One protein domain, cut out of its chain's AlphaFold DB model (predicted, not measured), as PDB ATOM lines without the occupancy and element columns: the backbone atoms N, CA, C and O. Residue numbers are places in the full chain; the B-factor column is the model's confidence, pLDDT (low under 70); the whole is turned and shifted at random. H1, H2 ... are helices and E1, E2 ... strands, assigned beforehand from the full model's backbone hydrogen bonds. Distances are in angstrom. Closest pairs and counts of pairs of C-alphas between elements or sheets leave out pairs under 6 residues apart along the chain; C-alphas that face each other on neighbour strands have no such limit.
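This is residues 26 to 140 of the 213 residues of an uncharacterized protein of Pedobacter lusitanus (UniProt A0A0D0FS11). A small, strongly twisted sheet of three strands has helix H4 running across one face, and H2 and H3 pack on H4, each at a large angle to it. The short H1 sits by the sheet at the end of the model far from H3, while a long stretch with no named element, residues 101 to 140, runs first toward H1 and then back to the H3 end. The printed part has 115 residues, with four named helices and three named strands in the order H1, E1, E2, E3, H2, H3, H4; the sheet's order is E1, E2, E3, antiparallel. The class is mixed, helices and strands, with under half of the residues in named elements. The whole is compact, with a radius of gyration of the C-alphas of 13.4 A, and elongated, with spans of 40 by 25 by 23 A.

H1, residues 28 to 32, is on the sheet formed by E1, residues 37 to 41, E2, residues 44 to 49, and E3, residues 52 to 55; the closest C-alphas of H1 and E2 are those of Ile 30 and Thr 48, 6.3 A apart. The strands form a meander, each the antiparallel neighbour of the one before. In the hairpin E1 and E2, N 46 and O 39 are 2.8 A apart, within hydrogen-bond range; in the hairpin E2 and E3, N 49 and O 52 are 2.8 A apart, also within range. H2, residues 61 to 72, is not on the sheet. H3, residues 75 to 85, and H2 touch only at the corner by their link, with the closest C-alphas, Ile 71 and Glu 78, 5.3 A apart. H4, residues 89 to 100, is on the sheet at a height over the sheet of 10.0 A, on the opposite face from H1; it runs across the strands, at 85 degrees to E1 on the local plane. The closest C-alphas of H4 and E2 are those of Ser 94 and Pro 45, 6.0 A apart. H4 touches H2, closest at the C-alphas of Met 93 and Leu 67, 6.3 A apart; their lines are only just about perpendicular, at 72 degrees. With residues 91 to 96 alone, H4 touches H3, about perpendicular at 74 degrees, closest at the C-alphas of Gln 92 and Ala 85, 5.3 A apart. In H1, H2, H3 and H4 every O i to N i+4 pair is within hydrogen-bond range.

H1 begins at C-alpha 28, (-7.702, 39.969, -49.320), and is 5.6 A long from first to last C-alpha. E1 measures 12.8 A, E2 16.2 A and E3 10.2 A. H2 measures 16.2 A, H3 15.3 A and H4 16.1 A, ending at C-alpha 100, (-15.970, 48.676, -30.830).

The two C-alphas farthest apart, those of Thr 32 and Gly 129, are 40.7 A apart. The printed part has no cut, and the links between named elements are tight. Mean pLDDT of the printed part is 89.9; residues 26 to 27 are under 70.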
ATOM      1  N   SER A  26      -5.137  43.680 -45.245       54.97
ATOM      2  CA  SER A  26      -5.269  42.706 -46.289       54.97
ATOM      3  C   SER A  26      -6.716  42.785 -46.697       54.97
ATOM      4  O   SER A  26      -7.545  41.993 -46.256       54.97
ATOM      5  N   LEU A  27      -6.995  43.703 -47.627       68.88
ATOM      6  CA  LEU A  27      -8.238  43.674 -48.397       68.88
ATOM      7  C   LEU A  27      -8.508  42.267 -48.953       68.88
ATOM      8  O   LEU A  27      -9.635  41.970 -49.320       68.88
ATOM      9  N   ALA A  28      -7.512  41.369 -48.994       74.69
ATOM     10  CA  ALA A  28      -7.702  39.969 -49.320       74.69
ATOM     11  C   ALA A  28      -8.831  39.304 -48.525       74.69
ATOM     12  O   ALA A  28      -9.511  38.479 -49.115       74.69
ATOM     13  N   HIS A  29      -9.095  39.620 -47.252       73.94
ATOM     14  CA  HIS A  29     -10.229  38.998 -46.549       73.94
ATOM     15  C   HIS A  29     -11.572  39.439 -47.133       73.94
ATOM     16  O   HIS A  29     -12.373  38.591 -47.535       73.94
ATOM     17  N   ILE A  30     -11.748  40.749 -47.311       77.56
ATOM     18  CA  ILE A  30     -12.907  41.348 -47.982       77.56
ATOM     19  C   ILE A  30     -13.060  40.778 -49.403       77.56
ATOM     20  O   ILE A  30     -14.123  40.282 -49.771       77.56
ATOM     21  N   LEU A  31     -11.977  40.768 -50.187       79.06
ATOM     22  CA  LEU A  31     -11.946  40.332 -51.588       79.06
ATOM     23  C   LEU A  31     -12.096  38.817 -51.758       79.06
ATOM     24  O   LEU A  31     -12.637  38.356 -52.761       79.06
ATOM     25  N   THR A  32     -11.628  38.016 -50.801       80.38
ATOM     26  CA  THR A  32     -11.813  36.558 -50.828       80.38
ATOM     27  C   THR A  32     -13.174  36.152 -50.274       80.38
ATOM     28  O   THR A  32     -13.671  35.096 -50.668       80.38
ATOM     29  N   GLY A  33     -13.810  37.007 -49.464       75.00
ATOM     30  CA  GLY A  33     -15.055  36.726 -48.745       75.00
ATOM     31  C   GLY A  33     -14.843  35.888 -47.481       75.00
ATOM     32  O   GLY A  33     -15.773  35.230 -47.026       75.00
ATOM     33  N   LYS A  34     -13.618  35.851 -46.944       80.38
ATOM     34  CA  LYS A  34     -13.272  35.064 -45.755       80.38
ATOM     35  C   LYS A  34     -13.301  35.944 -44.512       80.38
ATOM     36  O   LYS A  34     -12.328  36.650 -44.249       80.38
ATOM     37  N   GLY A  35     -14.384  35.843 -43.746       84.88
ATOM     38  CA  GLY A  35     -14.641  36.675 -42.569       84.88
ATOM     39  C   GLY A  35     -15.454  37.926 -42.905       84.88
ATOM     40  O   GLY A  35     -15.915  38.103 -44.037       84.88
ATOM     41  N   SER A  36     -15.706  38.761 -41.906       89.44
ATOM     42  CA  SER A  36     -16.459  40.006 -42.062       89.44
ATOM     43  C   SER A  36     -15.863  41.107 -41.188       89.44
ATOM     44  O   SER A  36     -15.539  40.856 -40.029       89.44
ATOM     45  N   GLU A  37     -15.718  42.302 -41.756       91.50
ATOM     46  CA  GLU A  37     -15.267  43.519 -41.076       91.50
ATOM     47  C   GLU A  37     -16.442  44.470 -40.907       91.50
ATOM     48  O   GLU A  37     -17.215  44.692 -41.844       91.50
ATOM     49  N   LEU A  38     -16.574  45.000 -39.704       93.12
ATOM     50  CA  LEU A  38     -17.533  46.009 -39.308       93.12
ATOM     51  C   LEU A  38     -16.830  47.366 -39.336       93.12
ATOM     52  O   LEU A  38     -15.674  47.494 -38.946       93.12
ATOM     53  N   PHE A  39     -17.525  48.388 -39.816       92.81
ATOM     54  CA  PHE A  39     -16.981  49.740 -39.848       92.81
ATOM     55  C   PHE A  39     -18.102  50.775 -39.843       92.81
ATOM     56  O   PHE A  39     -19.282  50.444 -39.978       92.81
ATOM     57  N   VAL A  40     -17.735  52.046 -39.683       92.50
ATOM     58  CA  VAL A  40     -18.680  53.168 -39.701       92.50
ATOM     59  C   VAL A  40     -18.299  54.141 -40.807       92.50
ATOM     60  O   VAL A  40     -17.142  54.538 -40.920       92.50
ATOM     61  N   CYS A  41     -19.281  54.548 -41.604       90.75
ATOM     62  CA  CYS A  41     -19.144  55.592 -42.613       90.75
ATOM     63  C   CYS A  41     -20.336  56.543 -42.475       90.75
ATOM     64  O   CYS A  41     -21.466  56.077 -42.368       90.75
ATOM     65  N   ASP A  42     -20.085  57.852 -42.394       89.75
ATOM     66  CA  ASP A  42     -21.119  58.886 -42.216       89.75
ATOM     67  C   ASP A  42     -22.094  58.608 -41.053       89.75
ATOM     68  O   ASP A  42     -23.306  58.765 -41.167       89.75
ATOM     69  N   ASP A  43     -21.543  58.169 -39.914       89.69
ATOM     70  CA  ASP A  43     -22.287  57.751 -38.713       89.69
ATOM     71  C   ASP A  43     -23.242  56.556 -38.932       89.69
ATOM     72  O   ASP A  43     -24.042  56.221 -38.058       89.69
ATOM     73  N   GLN A  44     -23.116  55.840 -40.051       93.50
ATOM     74  CA  GLN A  44     -23.874  54.627 -40.341       93.50
ATOM     75  C   GLN A  44     -22.980  53.375 -40.242       93.50
ATOM     76  O   GLN A  44     -21.885  53.349 -40.814       93.50
ATOM     77  N   PRO A  45     -23.399  52.333 -39.497       95.94
ATOM     78  CA  PRO A  45     -22.677  51.066 -39.429       95.94
ATOM     79  C   PRO A  45     -22.854  50.209 -40.687       95.94
ATOM     80  O   PRO A  45     -23.972  49.952 -41.131       95.94
ATOM     81  N   TYR A  46     -21.746  49.673 -41.184       95.19
ATOM     82  CA  TYR A  46     -21.694  48.766 -42.325       95.19
ATOM     83  C   TYR A  46     -20.937  47.493 -41.979       95.19
ATOM     84  O   TYR A  46     -20.186  47.427 -41.002       95.19
ATOM     85  N   ILE A  47     -21.116  46.481 -42.824       93.38
ATOM     86  CA  ILE A  47     -20.330  45.259 -42.768       93.38
ATOM     87  C   ILE A  47     -19.909  44.798 -44.157       93.38
ATOM     88  O   ILE A  47     -20.699  44.793 -45.105       93.38
ATOM     89  N   THR A  48     -18.665  44.339 -44.270       91.81
ATOM     90  CA  THR A  48     -18.219  43.586 -45.437       91.81
ATOM     91  C   THR A  48     -18.595  42.117 -45.270       91.81
ATOM     92  O   THR A  48     -18.152  41.472 -44.321       91.81
ATOM     93  N   HIS A  49     -19.347  41.543 -46.198       85.44
ATOM     94  CA  HIS A  49     -19.692  40.127 -46.176       85.44
ATOM     95  C   HIS A  49     -19.742  39.566 -47.595       85.44
ATOM     96  O   HIS A  49     -20.361  40.154 -48.478       85.44
ATOM     97  N   ASN A  50     -19.088  38.422 -47.831       83.56
ATOM     98  CA  ASN A  50     -19.046  37.763 -49.143       83.56
ATOM     99  C   ASN A  50     -18.709  38.719 -50.302       83.56
ATOM    100  O   ASN A  50     -19.353  38.688 -51.350       83.56
ATOM    101  N   ARG A  51     -17.671  39.552 -50.125       85.44
ATOM    102  CA  ARG A  51     -17.184  40.532 -51.120       85.44
ATOM    103  C   ARG A  51     -18.133  41.698 -51.405       85.44
ATOM    104  O   ARG A  51     -17.879  42.470 -52.325       85.44
ATOM    105  N   MET A  52     -19.203  41.837 -50.633       87.00
ATOM    106  CA  MET A  52     -20.118  42.972 -50.693       87.00
ATOM    107  C   MET A  52     -20.008  43.798 -49.420       87.00
ATOM    108  O   MET A  52     -19.573  43.296 -48.385       87.00
ATOM    109  N   THR A  53     -20.429  45.054 -49.501       91.31
ATOM    110  CA  THR A  53     -20.683  45.901 -48.333       91.31
ATOM    111  C   THR A  53     -22.182  46.098 -48.226       91.31
ATOM    112  O   THR A  53     -22.821  46.441 -49.220       91.31
ATOM    113  N   VAL A  54     -22.735  45.857 -47.043       93.88
ATOM    114  CA  VAL A  54     -24.160  46.041 -46.757       93.88
ATOM    115  C   VAL A  54     -24.332  46.844 -45.476       93.88
ATOM    116  O   VAL A  54     -23.424  46.886 -44.640       93.88
ATOM    117  N   ASP A  55     -25.491  47.484 -45.333       95.88
ATOM    118  CA  ASP A  55     -25.907  48.073 -44.062       95.88
ATOM    119  C   ASP A  55     -25.950  46.987 -42.978       95.88
ATOM    120  O   ASP A  55     -26.288  45.828 -43.248       95.88
ATOM    121  N   LEU A  56     -25.599  47.347 -41.745       95.88
ATOM    122  CA  LEU A  56     -25.631  46.417 -40.620       95.88
ATOM    123  C   LEU A  56     -27.009  45.761 -40.422       95.88
ATOM    124  O   LEU A  56     -27.081  44.588 -40.048       95.88
ATOM    125  N   LEU A  57     -28.100  46.488 -40.655       94.62
ATOM    126  CA  LEU A  57     -29.458  45.976 -40.465       94.62
ATOM    127  C   LEU A  57     -29.840  44.934 -41.525       94.62
ATOM    128  O   LEU A  57     -30.578  43.989 -41.223       94.62
ATOM    129  N   ASP A  58     -29.254  45.053 -42.717       95.44
ATOM    130  CA  ASP A  58     -29.397  44.110 -43.829       95.44
ATOM    131  C   ASP A  58     -28.401  42.938 -43.747       95.44
ATOM    132  O   ASP A  58     -28.406  42.036 -44.590       95.44
ATOM    133  N   ALA A  59     -27.542  42.914 -42.722       92.88
ATOM    134  CA  ALA A  59     -26.563  41.857 -42.539       92.88
ATOM    135  C   ALA A  59     -27.228  40.484 -42.293       92.88
ATOM    136  O   ALA A  59     -28.304  40.393 -41.685       92.88
ATOM    137  N   PRO A  60     -26.563  39.378 -42.686       91.62
ATOM    138  CA  PRO A  60     -27.023  38.028 -42.387       91.62
ATOM    139  C   PRO A  60     -27.359  37.821 -40.906       91.62
ATOM    140  O   PRO A  60     -26.626  38.254 -40.017       91.62
ATOM    141  N   GLU A  61     -28.415  37.056 -40.623       92.38
ATOM    142  CA  GLU A  61     -28.897  36.847 -39.250       92.38
ATOM    143  C   GLU A  61     -27.833  36.254 -38.316       92.38
ATOM    144  O   GLU A  61     -27.762  36.602 -37.140       92.38
ATOM    145  N   LYS A  62     -26.935  35.416 -38.852       90.12
ATOM    146  CA  LYS A  62     -25.793  34.858 -38.110       90.12
ATOM    147  C   LYS A  62     -24.886  35.955 -37.534       90.12
ATOM    148  O   LYS A  62     -24.409  35.817 -36.413       90.12
ATOM    149  N   ILE A  63     -24.666  37.031 -38.286       90.69
ATOM    150  CA  ILE A  63     -23.817  38.164 -37.900       90.69
ATOM    151  C   ILE A  63     -24.518  39.009 -36.840       90.69
ATOM    152  O   ILE A  63     -23.938  39.281 -35.790       90.69
ATOM    153  N   LYS A  64     -25.788  39.356 -37.071       94.62
ATOM    154  CA  LYS A  64     -26.594  40.094 -36.089       94.62
ATOM    155  C   LYS A  64     -26.677  39.326 -34.767       94.62
ATOM    156  O   LYS A  64     -26.385  39.866 -33.704       94.62
ATOM    157  N   SER A  65     -26.925  38.019 -34.836       94.12
ATOM    158  CA  SER A  65     -26.909  37.122 -33.675       94.12
ATOM    159  C   SER A  65     -25.553  37.077 -32.959       94.12
ATOM    160  O   SER A  65     -25.519  36.973 -31.731       94.12
ATOM    161  N   ALA A  66     -24.435  37.159 -33.690       93.94
ATOM    162  CA  ALA A  66     -23.100  37.222 -33.096       93.94
ATOM    163  C   ALA A  66     -22.894  38.519 -32.300       93.94
ATOM    164  O   ALA A  66     -22.428  38.457 -31.163       93.94
ATOM    165  N   LEU A  67     -23.311  39.669 -32.841       95.62
ATOM    166  CA  LEU A  67     -23.265  40.957 -32.140       95.62
ATOM    167  C   LEU A  67     -24.150  40.967 -30.894       95.62
ATOM    168  O   LEU A  67     -23.694  41.355 -29.819       95.62
ATOM    169  N   VAL A  68     -25.383  40.467 -30.997       96.50
ATOM    170  CA  VAL A  68     -26.281  40.344 -29.838       96.50
ATOM    171  C   VAL A  68     -25.654  39.462 -28.760       96.50
ATOM    172  O   VAL A  68     -25.648  39.831 -27.586       96.50
ATOM    173  N   ARG A  69     -25.071  38.316 -29.134       95.94
ATOM    174  CA  ARG A  69     -24.365  37.442 -28.187       95.94
ATOM    175  C   ARG A  69     -23.175  38.152 -27.547       95.94
ATOM    176  O   ARG A  69     -22.974  38.017 -26.347       95.94
ATOM    177  N   PHE A  70     -22.402  38.903 -28.324       95.44
ATOM    178  CA  PHE A  70     -21.247  39.651 -27.837       95.44
ATOM    179  C   PHE A  70     -21.626  40.756 -26.844       95.44
ATOM    180  O   PHE A  70     -20.928  40.943 -25.849       95.44
ATOM    181  N   ILE A  71     -22.736  41.461 -27.084       96.56
ATOM    182  CA  ILE A  71     -23.283  42.452 -26.150       96.56
ATOM    183  C   ILE A  71     -23.712  41.768 -24.847       96.56
ATOM    184  O   ILE A  71     -23.309  42.199 -23.771       96.56
ATOM    185  N   LYS A  72     -24.476  40.675 -24.950       96.50
ATOM    186  CA  LYS A  72     -25.058  39.954 -23.804       96.50
ATOM    187  C   LYS A  72     -24.069  39.101 -23.012       96.50
ATOM    188  O   LYS A  72     -24.372  38.689 -21.897       96.50
ATOM    189  N   ALA A  73     -22.895  38.815 -23.570       95.50
ATOM    190  CA  ALA A  73     -21.848  38.065 -22.881       95.50
ATOM    191  C   ALA A  73     -21.296  38.808 -21.648       95.50
ATOM    192  O   ALA A  73     -20.686  38.184 -20.783       95.50
ATOM    193  N   ASP A  74     -21.507  40.123 -21.570       95.50
ATOM    194  CA  ASP A  74     -21.061  40.988 -20.484       95.50
ATOM    195  C   ASP A  74     -22.253  41.831 -19.980       95.50
ATOM    196  O   ASP A  74     -22.690  42.753 -20.674       95.50
ATOM    197  N   PRO A  75     -22.805  41.542 -18.784       96.50
ATOM    198  CA  PRO A  75     -23.995  42.230 -18.281       96.50
ATOM    199  C   PRO A  75     -23.829  43.747 -18.113       96.50
ATOM    200  O   PRO A  75     -24.798  44.492 -18.250       96.50
ATOM    201  N   GLU A  76     -22.621  44.230 -17.810       97.19
ATOM    202  CA  GLU A  76     -22.374  45.671 -17.675       97.19
ATOM    203  C   GLU A  76     -22.351  46.350 -19.047       97.19
ATOM    204  O   GLU A  76     -22.856  47.464 -19.209       97.19
ATOM    205  N   ARG A  77     -21.846  45.644 -20.062       95.88
ATOM    206  CA  ARG A  77     -21.908  46.074 -21.459       95.88
ATOM    207  C   ARG A  77     -23.338  46.104 -21.986       95.88
ATOM    208  O   ARG A  77     -23.719  47.092 -22.610       95.88
ATOM    209  N   GLU A  78     -24.132  45.070 -21.722       97.75
ATOM    210  CA  GLU A  78     -25.550  45.039 -22.099       97.75
ATOM    211  C   GLU A  78     -26.295  46.243 -21.508       97.75
ATOM    212  O   GLU A  78     -26.895  47.022 -22.252       97.75
ATOM    213  N   LYS A  79     -26.165  46.482 -20.195       97.88
ATOM    214  CA  LYS A  79     -26.757  47.658 -19.534       97.88
ATOM    215  C   LYS A  79     -26.289  48.976 -20.146       97.88
ATOM    216  O   LYS A  79     -27.084  49.910 -20.272       97.88
ATOM    217  N   ALA A  80     -25.011  49.075 -20.510       97.75
ATOM    218  CA  ALA A  80     -24.470  50.272 -21.135       97.75
ATOM    219  C   ALA A  80     -25.148  50.554 -22.483       97.75
ATOM    220  O   ALA A  80     -25.590  51.680 -22.714       97.75
ATOM    221  N   TYR A  81     -25.289  49.544 -23.345       98.00
ATOM    222  CA  TYR A  81     -25.942  49.711 -24.644       98.00
ATOM    223  C   TYR A  81     -27.444  49.960 -24.526       98.00
ATOM    224  O   TYR A  81     -27.935  50.865 -25.196       98.00
ATOM    225  N   VAL A  82     -28.147  49.280 -23.614       98.06
ATOM    226  CA  VAL A  82     -29.555  49.586 -23.298       98.06
ATOM    227  C   VAL A  82     -29.701  51.043 -22.857       98.06
ATOM    228  O   VAL A  82     -30.570  51.767 -23.328       98.06
ATOM    229  N   SER A  83     -28.809  51.536 -21.996       97.81
ATOM    230  CA  SER A  83     -28.885  52.929 -21.551       97.81
ATOM    231  C   SER A  83     -28.511  53.950 -22.631       97.81
ATOM    232  O   SER A  83     -28.889  55.111 -22.475       97.81
ATOM    233  N   MET A  84     -27.717  53.588 -23.641       96.38
ATOM    234  CA  MET A  84     -27.336  54.500 -24.728       96.38
ATOM    235  C   MET A  84     -28.355  54.509 -25.866       96.38
ATOM    236  O   MET A  84     -28.596  55.569 -26.436       96.38
ATOM    237  N   ALA A  85     -28.925  53.350 -26.193       96.69
ATOM    238  CA  ALA A  85     -29.713  53.128 -27.404       96.69
ATOM    239  C   ALA A  85     -31.171  52.700 -27.136       96.69
ATOM    240  O   ALA A  85     -31.950  52.574 -28.078       96.69
ATOM    241  N   GLY A  86     -31.561  52.505 -25.874       97.19
ATOM    242  CA  GLY A  86     -32.875  51.985 -25.492       97.19
ATOM    243  C   GLY A  86     -32.986  50.470 -25.669       97.19
ATOM    244  O   GLY A  86     -31.983  49.774 -25.820       97.19
ATOM    245  N   ASP A  87     -34.216  49.955 -25.654       96.06
ATOM    246  CA  ASP A  87     -34.504  48.513 -25.734       96.06
ATOM    247  C   ASP A  87     -34.475  47.947 -27.167       96.06
ATOM    248  O   ASP A  87     -34.570  46.734 -27.354       96.06
ATOM    249  N   ASP A  88     -34.333  48.803 -28.184       97.19
ATOM    250  CA  ASP A  88     -34.234  48.352 -29.571       97.19
ATOM    251  C   ASP A  88     -32.889  47.662 -29.832       97.19
ATOM    252  O   ASP A  88     -31.817  48.271 -29.794       97.19
ATOM    253  N   VAL A  89     -32.955  46.369 -30.147       96.56
ATOM    254  CA  VAL A  89     -31.781  45.529 -30.407       96.56
ATOM    255  C   VAL A  89     -30.975  46.046 -31.601       96.56
ATOM    256  O   VAL A  89     -29.746  45.990 -31.577       96.56
ATOM    257  N   ASN A  90     -31.632  46.595 -32.625       96.62
ATOM    258  CA  ASN A  90     -30.952  47.134 -33.805       96.62
ATOM    259  C   ASN A  90     -30.154  48.400 -33.472       96.62
ATOM    260  O   ASN A  90     -28.984  48.518 -33.859       96.62
ATOM    261  N   ALA A  91     -30.738  49.313 -32.695       97.69
ATOM    262  CA  ALA A  91     -30.042  50.484 -32.176       97.69
ATOM    263  C   ALA A  91     -28.869  50.096 -31.255       97.69
ATOM    264  O   ALA A  91     -27.783  50.667 -31.373       97.69
ATOM    265  N   GLN A  92     -29.036  49.087 -30.391       97.88
ATOM    266  CA  GLN A  92     -27.955  48.575 -29.539       97.88
ATOM    267  C   GLN A  92     -26.793  47.993 -30.357       97.88
ATOM    268  O   GLN A  92     -25.635  48.314 -30.083       97.88
ATOM    269  N   MET A  93     -27.078  47.176 -31.380       97.19
ATOM    270  CA  MET A  93     -26.052  46.648 -32.289       97.19
ATOM    271  C   MET A  93     -25.321  47.775 -33.016       97.19
ATOM    272  O   MET A  93     -24.092  47.799 -33.032       97.19
ATOM    273  N   SER A  94     -26.069  48.739 -33.554       96.88
ATOM    274  CA  SER A  94     -25.509  49.899 -34.252       96.88
ATOM    275  C   SER A  94     -24.573  50.700 -33.348       96.88
ATOM    276  O   SER A  94     -23.451  51.027 -33.733       96.88
ATOM    277  N   GLN A  95     -24.993  50.957 -32.106       97.00
ATOM    278  CA  GLN A  95     -24.161  51.637 -31.116       97.00
ATOM    279  C   GLN A  95     -22.928  50.810 -30.730       97.00
ATOM    280  O   GLN A  95     -21.862  51.383 -30.503       97.00
ATOM    281  N   CYS A  96     -23.045  49.480 -30.677       96.56
ATOM    282  CA  CYS A  96     -21.923  48.587 -30.407       96.56
ATOM    283  C   CYS A  96     -20.859  48.649 -31.501       96.56
ATOM    284  O   CYS A  96     -19.683  48.829 -31.181       96.56
ATOM    285  N   VAL A  97     -21.265  48.613 -32.773       95.75
ATOM    286  CA  VAL A  97     -20.350  48.776 -33.913       95.75
ATOM    287  C   VAL A  97     -19.599  50.101 -33.830       95.75
ATOM    288  O   VAL A  97     -18.369  50.105 -33.811       95.75
ATOM    289  N   LYS A  98     -20.317  51.208 -33.607       94.88
ATOM    290  CA  LYS A  98     -19.711  52.538 -33.420       94.88
ATOM    291  C   LYS A  98     -18.724  52.615 -32.253       94.88
ATOM    292  O   LYS A  98     -17.821  53.445 -32.268       94.88
ATOM    293  N   CYS A  99     -18.895  51.798 -31.216       94.94
ATOM    294  CA  CYS A  99     -18.036  51.821 -30.034       94.94
ATOM    295  C   CYS A  99     -16.821  50.887 -30.118       94.94
ATOM    296  O   CYS A  99     -15.849  51.131 -29.396       94.94
ATOM    297  N   MET A 100     -16.888  49.821 -30.924       92.81
ATOM    298  CA  MET A 100     -15.970  48.676 -30.830       92.81
ATOM    299  C   MET A 100     -15.346  48.225 -32.155       92.81
ATOM    300  O   MET A 100     -14.313  47.562 -32.098       92.81
ATOM    301  N   PHE A 101     -15.944  48.550 -33.304       89.69
ATOM    302  CA  PHE A 101     -15.569  47.991 -34.610       89.69
ATOM    303  C   PHE A 101     -15.719  49.053 -35.711       89.69
ATOM    304  O   PHE A 101     -16.587  48.964 -36.573       89.69
ATOM    305  N   ALA A 102     -14.972  50.151 -35.598       76.06
ATOM    306  CA  ALA A 102     -15.148  51.303 -36.484       76.06
ATOM    307  C   ALA A 102     -14.062  51.422 -37.561       76.06
ATOM    308  O   ALA A 102     -14.245  52.216 -38.485       76.06
ATOM    309  N   ASN A 103     -12.952  50.679 -37.464       80.44
ATOM    310  CA  ASN A 103     -11.853  50.797 -38.416       80.44
ATOM    311  C   ASN A 103     -11.909  49.674 -39.454       80.44
ATOM    312  O   ASN A 103     -11.897  48.497 -39.120       80.44
ATOM    313  N   LEU A 104     -11.886  50.045 -40.736       82.62
ATOM    314  CA  LEU A 104     -11.710  49.095 -41.833       82.62
ATOM    315  C   LEU A 104     -10.213  48.783 -42.001       82.62
ATOM    316  O   LEU A 104      -9.529  49.391 -42.828       82.62
ATOM    317  N   ASP A 105      -9.679  47.905 -41.150       80.38
ATOM    318  CA  ASP A 105      -8.237  47.667 -41.023       80.38
ATOM    319  C   ASP A 105      -7.721  46.419 -41.768       80.38
ATOM    320  O   ASP A 105      -6.510  46.171 -41.784       80.38
ATOM    321  N   GLY A 106      -8.593  45.657 -42.440       79.81
ATOM    322  CA  GLY A 106      -8.226  44.437 -43.159       79.81
ATOM    323  C   GLY A 106      -8.058  43.198 -42.266       79.81
ATOM    324  O   GLY A 106      -7.534  42.178 -42.739       79.81
ATOM    325  N   VAL A 107      -8.412  43.287 -40.978       83.25
ATOM    326  CA  VAL A 107      -8.482  42.169 -40.034       83.25
ATOM    327  C   VAL A 107      -9.952  41.873 -39.723       83.25
ATOM    328  O   VAL A 107     -10.600  42.671 -39.058       83.25
ATOM    329  N   PRO A 108     -10.476  40.693 -40.104       87.44
ATOM    330  CA  PRO A 108     -11.865  40.339 -39.833       87.44
ATOM    331  C   PRO A 108     -12.239  40.433 -38.349       87.44
ATOM    332  O   PRO A 108     -11.637  39.757 -37.508       87.44
ATOM    333  N   ASP A 109     -13.283  41.203 -38.043       90.81
ATOM    334  CA  ASP A 109     -13.886  41.262 -36.706       90.81
ATOM    335  C   ASP A 109     -14.618  39.965 -36.378       90.81
ATOM    336  O   ASP A 109     -14.550  39.458 -35.253       90.81
ATOM    337  N   ILE A 110     -15.294  39.420 -37.394       90.31
ATOM    338  CA  ILE A 110     -16.066  38.187 -37.332       90.31
ATOM    339  C   ILE A 110     -15.412  37.149 -38.243       90.31
ATOM    340  O   ILE A 110     -15.241  37.368 -39.446       90.31
ATOM    341  N   ASP A 111     -15.065  35.995 -37.679       87.50
ATOM    342  CA  ASP A 111     -14.509  34.886 -38.453       87.50
ATOM    343  C   ASP A 111     -15.573  34.118 -39.266       87.50
ATOM    344  O   ASP A 111     -16.779  34.362 -39.186       87.50
ATOM    345  N   GLU A 112     -15.135  33.137 -40.056       82.94
ATOM    346  CA  GLU A 112     -16.020  32.270 -40.853       82.94
ATOM    347  C   GLU A 112     -17.028  31.465 -40.002       82.94
ATOM    348  O   GLU A 112     -18.132  31.124 -40.453       82.94
ATOM    349  N   ASN A 113     -16.703  31.231 -38.730       83.19
ATOM    350  CA  ASN A 113     -17.573  30.549 -37.780       83.19
ATOM    351  C   ASN A 113     -18.621  31.489 -37.168       83.19
ATOM    352  O   ASN A 113     -19.604  31.004 -36.606       83.19
ATOM    353  N   GLY A 114     -18.515  32.802 -37.384       82.19
ATOM    354  CA  GLY A 114     -19.405  33.809 -36.810       82.19
ATOM    355  C   GLY A 114     -19.009  34.217 -35.394       82.19
ATOM    356  O   GLY A 114     -19.867  34.660 -34.633       82.19
ATOM    357  N   MET A 115     -17.747  34.019 -35.015       87.25
ATOM    358  CA  MET A 115     -17.216  34.433 -33.722       87.25
ATOM    359  C   MET A 115     -16.546  35.798 -33.842       87.25
ATOM    360  O   MET A 115     -15.734  36.022 -34.740       87.25
ATOM    361  N   ILE A 116     -16.888  36.696 -32.917       90.88
ATOM    362  CA  ILE A 116     -16.219  37.989 -32.767       90.88
ATOM    363  C   ILE A 116     -14.897  37.755 -32.040       90.88
ATOM    364  O   ILE A 116     -14.897  37.353 -30.875       90.88
ATOM    365  N   ASN A 117     -13.787  38.005 -32.730       76.06
ATOM    366  CA  ASN A 117     -12.444  37.681 -32.238       76.06
ATOM    367  C   ASN A 117     -11.542  38.908 -32.082       76.06
ATOM    368  O   ASN A 117     -10.568  38.860 -31.328       76.06
ATOM    369  N   ASN A 118     -11.851  39.998 -32.779       78.56
ATOM    370  CA  ASN A 118     -11.080  41.230 -32.737       78.56
ATOM    371  C   ASN A 118     -12.013  42.375 -32.361       78.56
ATOM    372  O   ASN A 118     -13.068  42.513 -32.951       78.56
ATOM    373  N   THR A 119     -11.644  43.157 -31.351       85.94
ATOM    374  CA  THR A 119     -12.356  44.382 -30.976       85.94
ATOM    375  C   THR A 119     -11.332  45.491 -30.885       85.94
ATOM    376  O   THR A 119     -10.169  45.242 -30.559       85.94
ATOM    377  N   GLU A 120     -11.756  46.719 -31.133       85.69
ATOM    378  CA  GLU A 120     -10.821  47.797 -31.398       85.69
ATOM    379  C   GLU A 120     -10.955  48.932 -30.400       85.69
ATOM    380  O   GLU A 120     -12.004  49.155 -29.789       85.69
ATOM    381  N   PHE A 121      -9.871  49.683 -30.239       89.31
ATOM    382  CA  PHE A 121      -9.997  51.025 -29.711       89.31
ATOM    383  C   PHE A 121     -10.562  51.917 -30.817       89.31
ATOM    384  O   PHE A 121      -9.882  52.195 -31.799       89.31
ATOM    385  N   VAL A 122     -11.798  52.383 -30.632       89.06
ATOM    386  CA  VAL A 122     -12.388  53.407 -31.498       89.06
ATOM    387  C   VAL A 122     -12.126  54.801 -30.910       89.06
ATOM    388  O   VAL A 122     -12.473  55.028 -29.734       89.06
ATOM    389  N   PRO A 123     -11.542  55.740 -31.683       84.12
ATOM    390  CA  PRO A 123     -11.396  57.134 -31.281       84.12
ATOM    391  C   PRO A 123     -12.774  57.809 -31.276       84.12
ATOM    392  O   PRO A 123     -13.332  58.162 -32.307       84.12
ATOM    393  N   CYS A 124     -13.355  57.946 -30.087       88.31
ATOM    394  CA  CYS A 124     -14.681  58.522 -29.893       88.31
ATOM    395  C   CYS A 124     -14.548  59.889 -29.221       88.31
ATOM    396  O   CYS A 124     -13.929  60.000 -28.163       88.31
ATOM    397  N   GLU A 125     -15.201  60.901 -29.789       86.19
ATOM    398  CA  GLU A 125     -15.229  62.284 -29.285       86.19
ATOM    399  C   GLU A 125     -15.754  62.420 -27.844       86.19
ATOM    400  O   GLU A 125     -15.462  63.392 -27.157       86.19
ATOM    401  N   LYS A 126     -16.518  61.431 -27.357       88.38
ATOM    402  CA  LYS A 126     -17.084  61.428 -25.999       88.38
ATOM    403  C   LYS A 126     -16.121  60.868 -24.943       88.38
ATOM    404  O   LYS A 126     -16.488  60.796 -23.767       88.38
ATOM    405  N   ARG A 127     -14.921  60.413 -25.324       86.12
ATOM    406  CA  ARG A 127     -13.897  59.948 -24.368       86.12
ATOM    407  C   ARG A 127     -13.367  61.115 -23.531       86.12
ATOM    408  O   ARG A 127     -13.534  62.276 -23.881       86.12
ATOM    409  N   GLY A 128     -12.783  60.811 -22.371       75.81
ATOM    410  CA  GLY A 128     -12.262  61.844 -21.470       75.81
ATOM    411  C   GLY A 128     -13.316  62.501 -20.569       75.81
ATOM    412  O   GLY A 128     -13.015  63.498 -19.916       75.81
ATOM    413  N   GLY A 129     -14.522  61.923 -20.475       78.44
ATOM    414  CA  GLY A 129     -15.570  62.345 -19.530       78.44
ATOM    415  C   GLY A 129     -16.948  62.625 -20.137       78.44
ATOM    416  O   GLY A 129     -17.910  62.746 -19.384       78.44
ATOM    417  N   GLY A 130     -17.076  62.673 -21.466       87.38
ATOM    418  CA  GLY A 130     -18.357  62.889 -22.154       87.38
ATOM    419  C   GLY A 130     -19.270  61.655 -22.209       87.38
ATOM    420  O   GLY A 130     -20.467  61.779 -22.456       87.38
ATOM    421  N   CYS A 131     -18.729  60.457 -21.964       92.38
ATOM    422  CA  CYS A 131     -19.472  59.200 -21.948       92.38
ATOM    423  C   CYS A 131     -19.354  58.493 -20.594       92.38
ATOM    424  O   CYS A 131     -18.268  58.086 -20.175       92.38
ATOM    425  N   LYS A 132     -20.499  58.254 -19.944       94.31
ATOM    426  CA  LYS A 132     -20.578  57.510 -18.673       94.31
ATOM    427  C   LYS A 132     -20.168  56.034 -18.783       94.31
ATOM    428  O   LYS A 132     -19.862  55.422 -17.768       94.31
ATOM    429  N   PHE A 133     -20.132  55.482 -19.998       95.44
ATOM    430  CA  PHE A 133     -19.781  54.083 -20.277       95.44
ATOM    431  C   PHE A 133     -18.410  53.911 -20.933       95.44
ATOM    432  O   PHE A 133     -18.090  52.834 -21.441       95.44
ATOM    433  N   GLU A 134     -17.589  54.962 -20.942       92.06
ATOM    434  CA  GLU A 134     -16.216  54.885 -21.434       92.06
ATOM    435  C   GLU A 134     -15.423  53.807 -20.677       92.06
ATOM    436  O   GLU A 134     -15.267  53.884 -19.455       92.06
ATOM    437  N   GLY A 135     -14.885  52.829 -21.411       90.12
ATOM    438  CA  GLY A 135     -14.147  51.698 -20.844       90.12
ATOM    439  C   GLY A 135     -15.022  50.535 -20.362       90.12
ATOM    440  O   GLY A 135     -14.466  49.564 -19.858       90.12
ATOM    441  N   ILE A 136     -16.351  50.641 -20.497       93.38
ATOM    442  CA  ILE A 136     -17.324  49.559 -20.256       93.38
ATOM    443  C   ILE A 136     -17.915  49.107 -21.594       93.38
ATOM    444  O   ILE A 136     -17.803  47.946 -21.972       93.38
ATOM    445  N   ALA A 137     -18.516  50.042 -22.338       94.19
ATOM    446  CA  ALA A 137     -19.087  49.759 -23.653       94.19
ATOM    447  C   ALA A 137     -18.020  49.706 -24.754       94.19
ATOM    448  O   ALA A 137     -18.203  49.019 -25.751       94.19
ATOM    449  N   CYS A 138     -16.915  50.430 -24.573       93.44
ATOM    450  CA  CYS A 138     -15.834  50.547 -25.542       93.44
ATOM    451  C   CYS A 138     -14.491  50.122 -24.944       93.44
ATOM    452  O   CYS A 138     -14.262  50.263 -23.739       93.44
ATOM    453  N   ASN A 139     -13.565  49.680 -25.794       90.62
ATOM    454  CA  ASN A 139     -12.224  49.323 -25.350       90.62
ATOM    455  C   ASN A 139     -11.446  50.534 -24.835       90.62
ATOM    456  O   ASN A 139     -11.593  51.667 -25.315       90.62
ATOM    457  N   LYS A 140     -10.564  50.274 -23.872       89.56
ATOM    458  CA  LYS A 140      -9.518  51.213 -23.467       89.56
ATOM    459  C   LYS A 140      -8.331  51.075 -24.410       89.56
ATOM    460  O   LYS A 140      -8.010  49.975 -24.857       89.56
TER     461      LYS A 140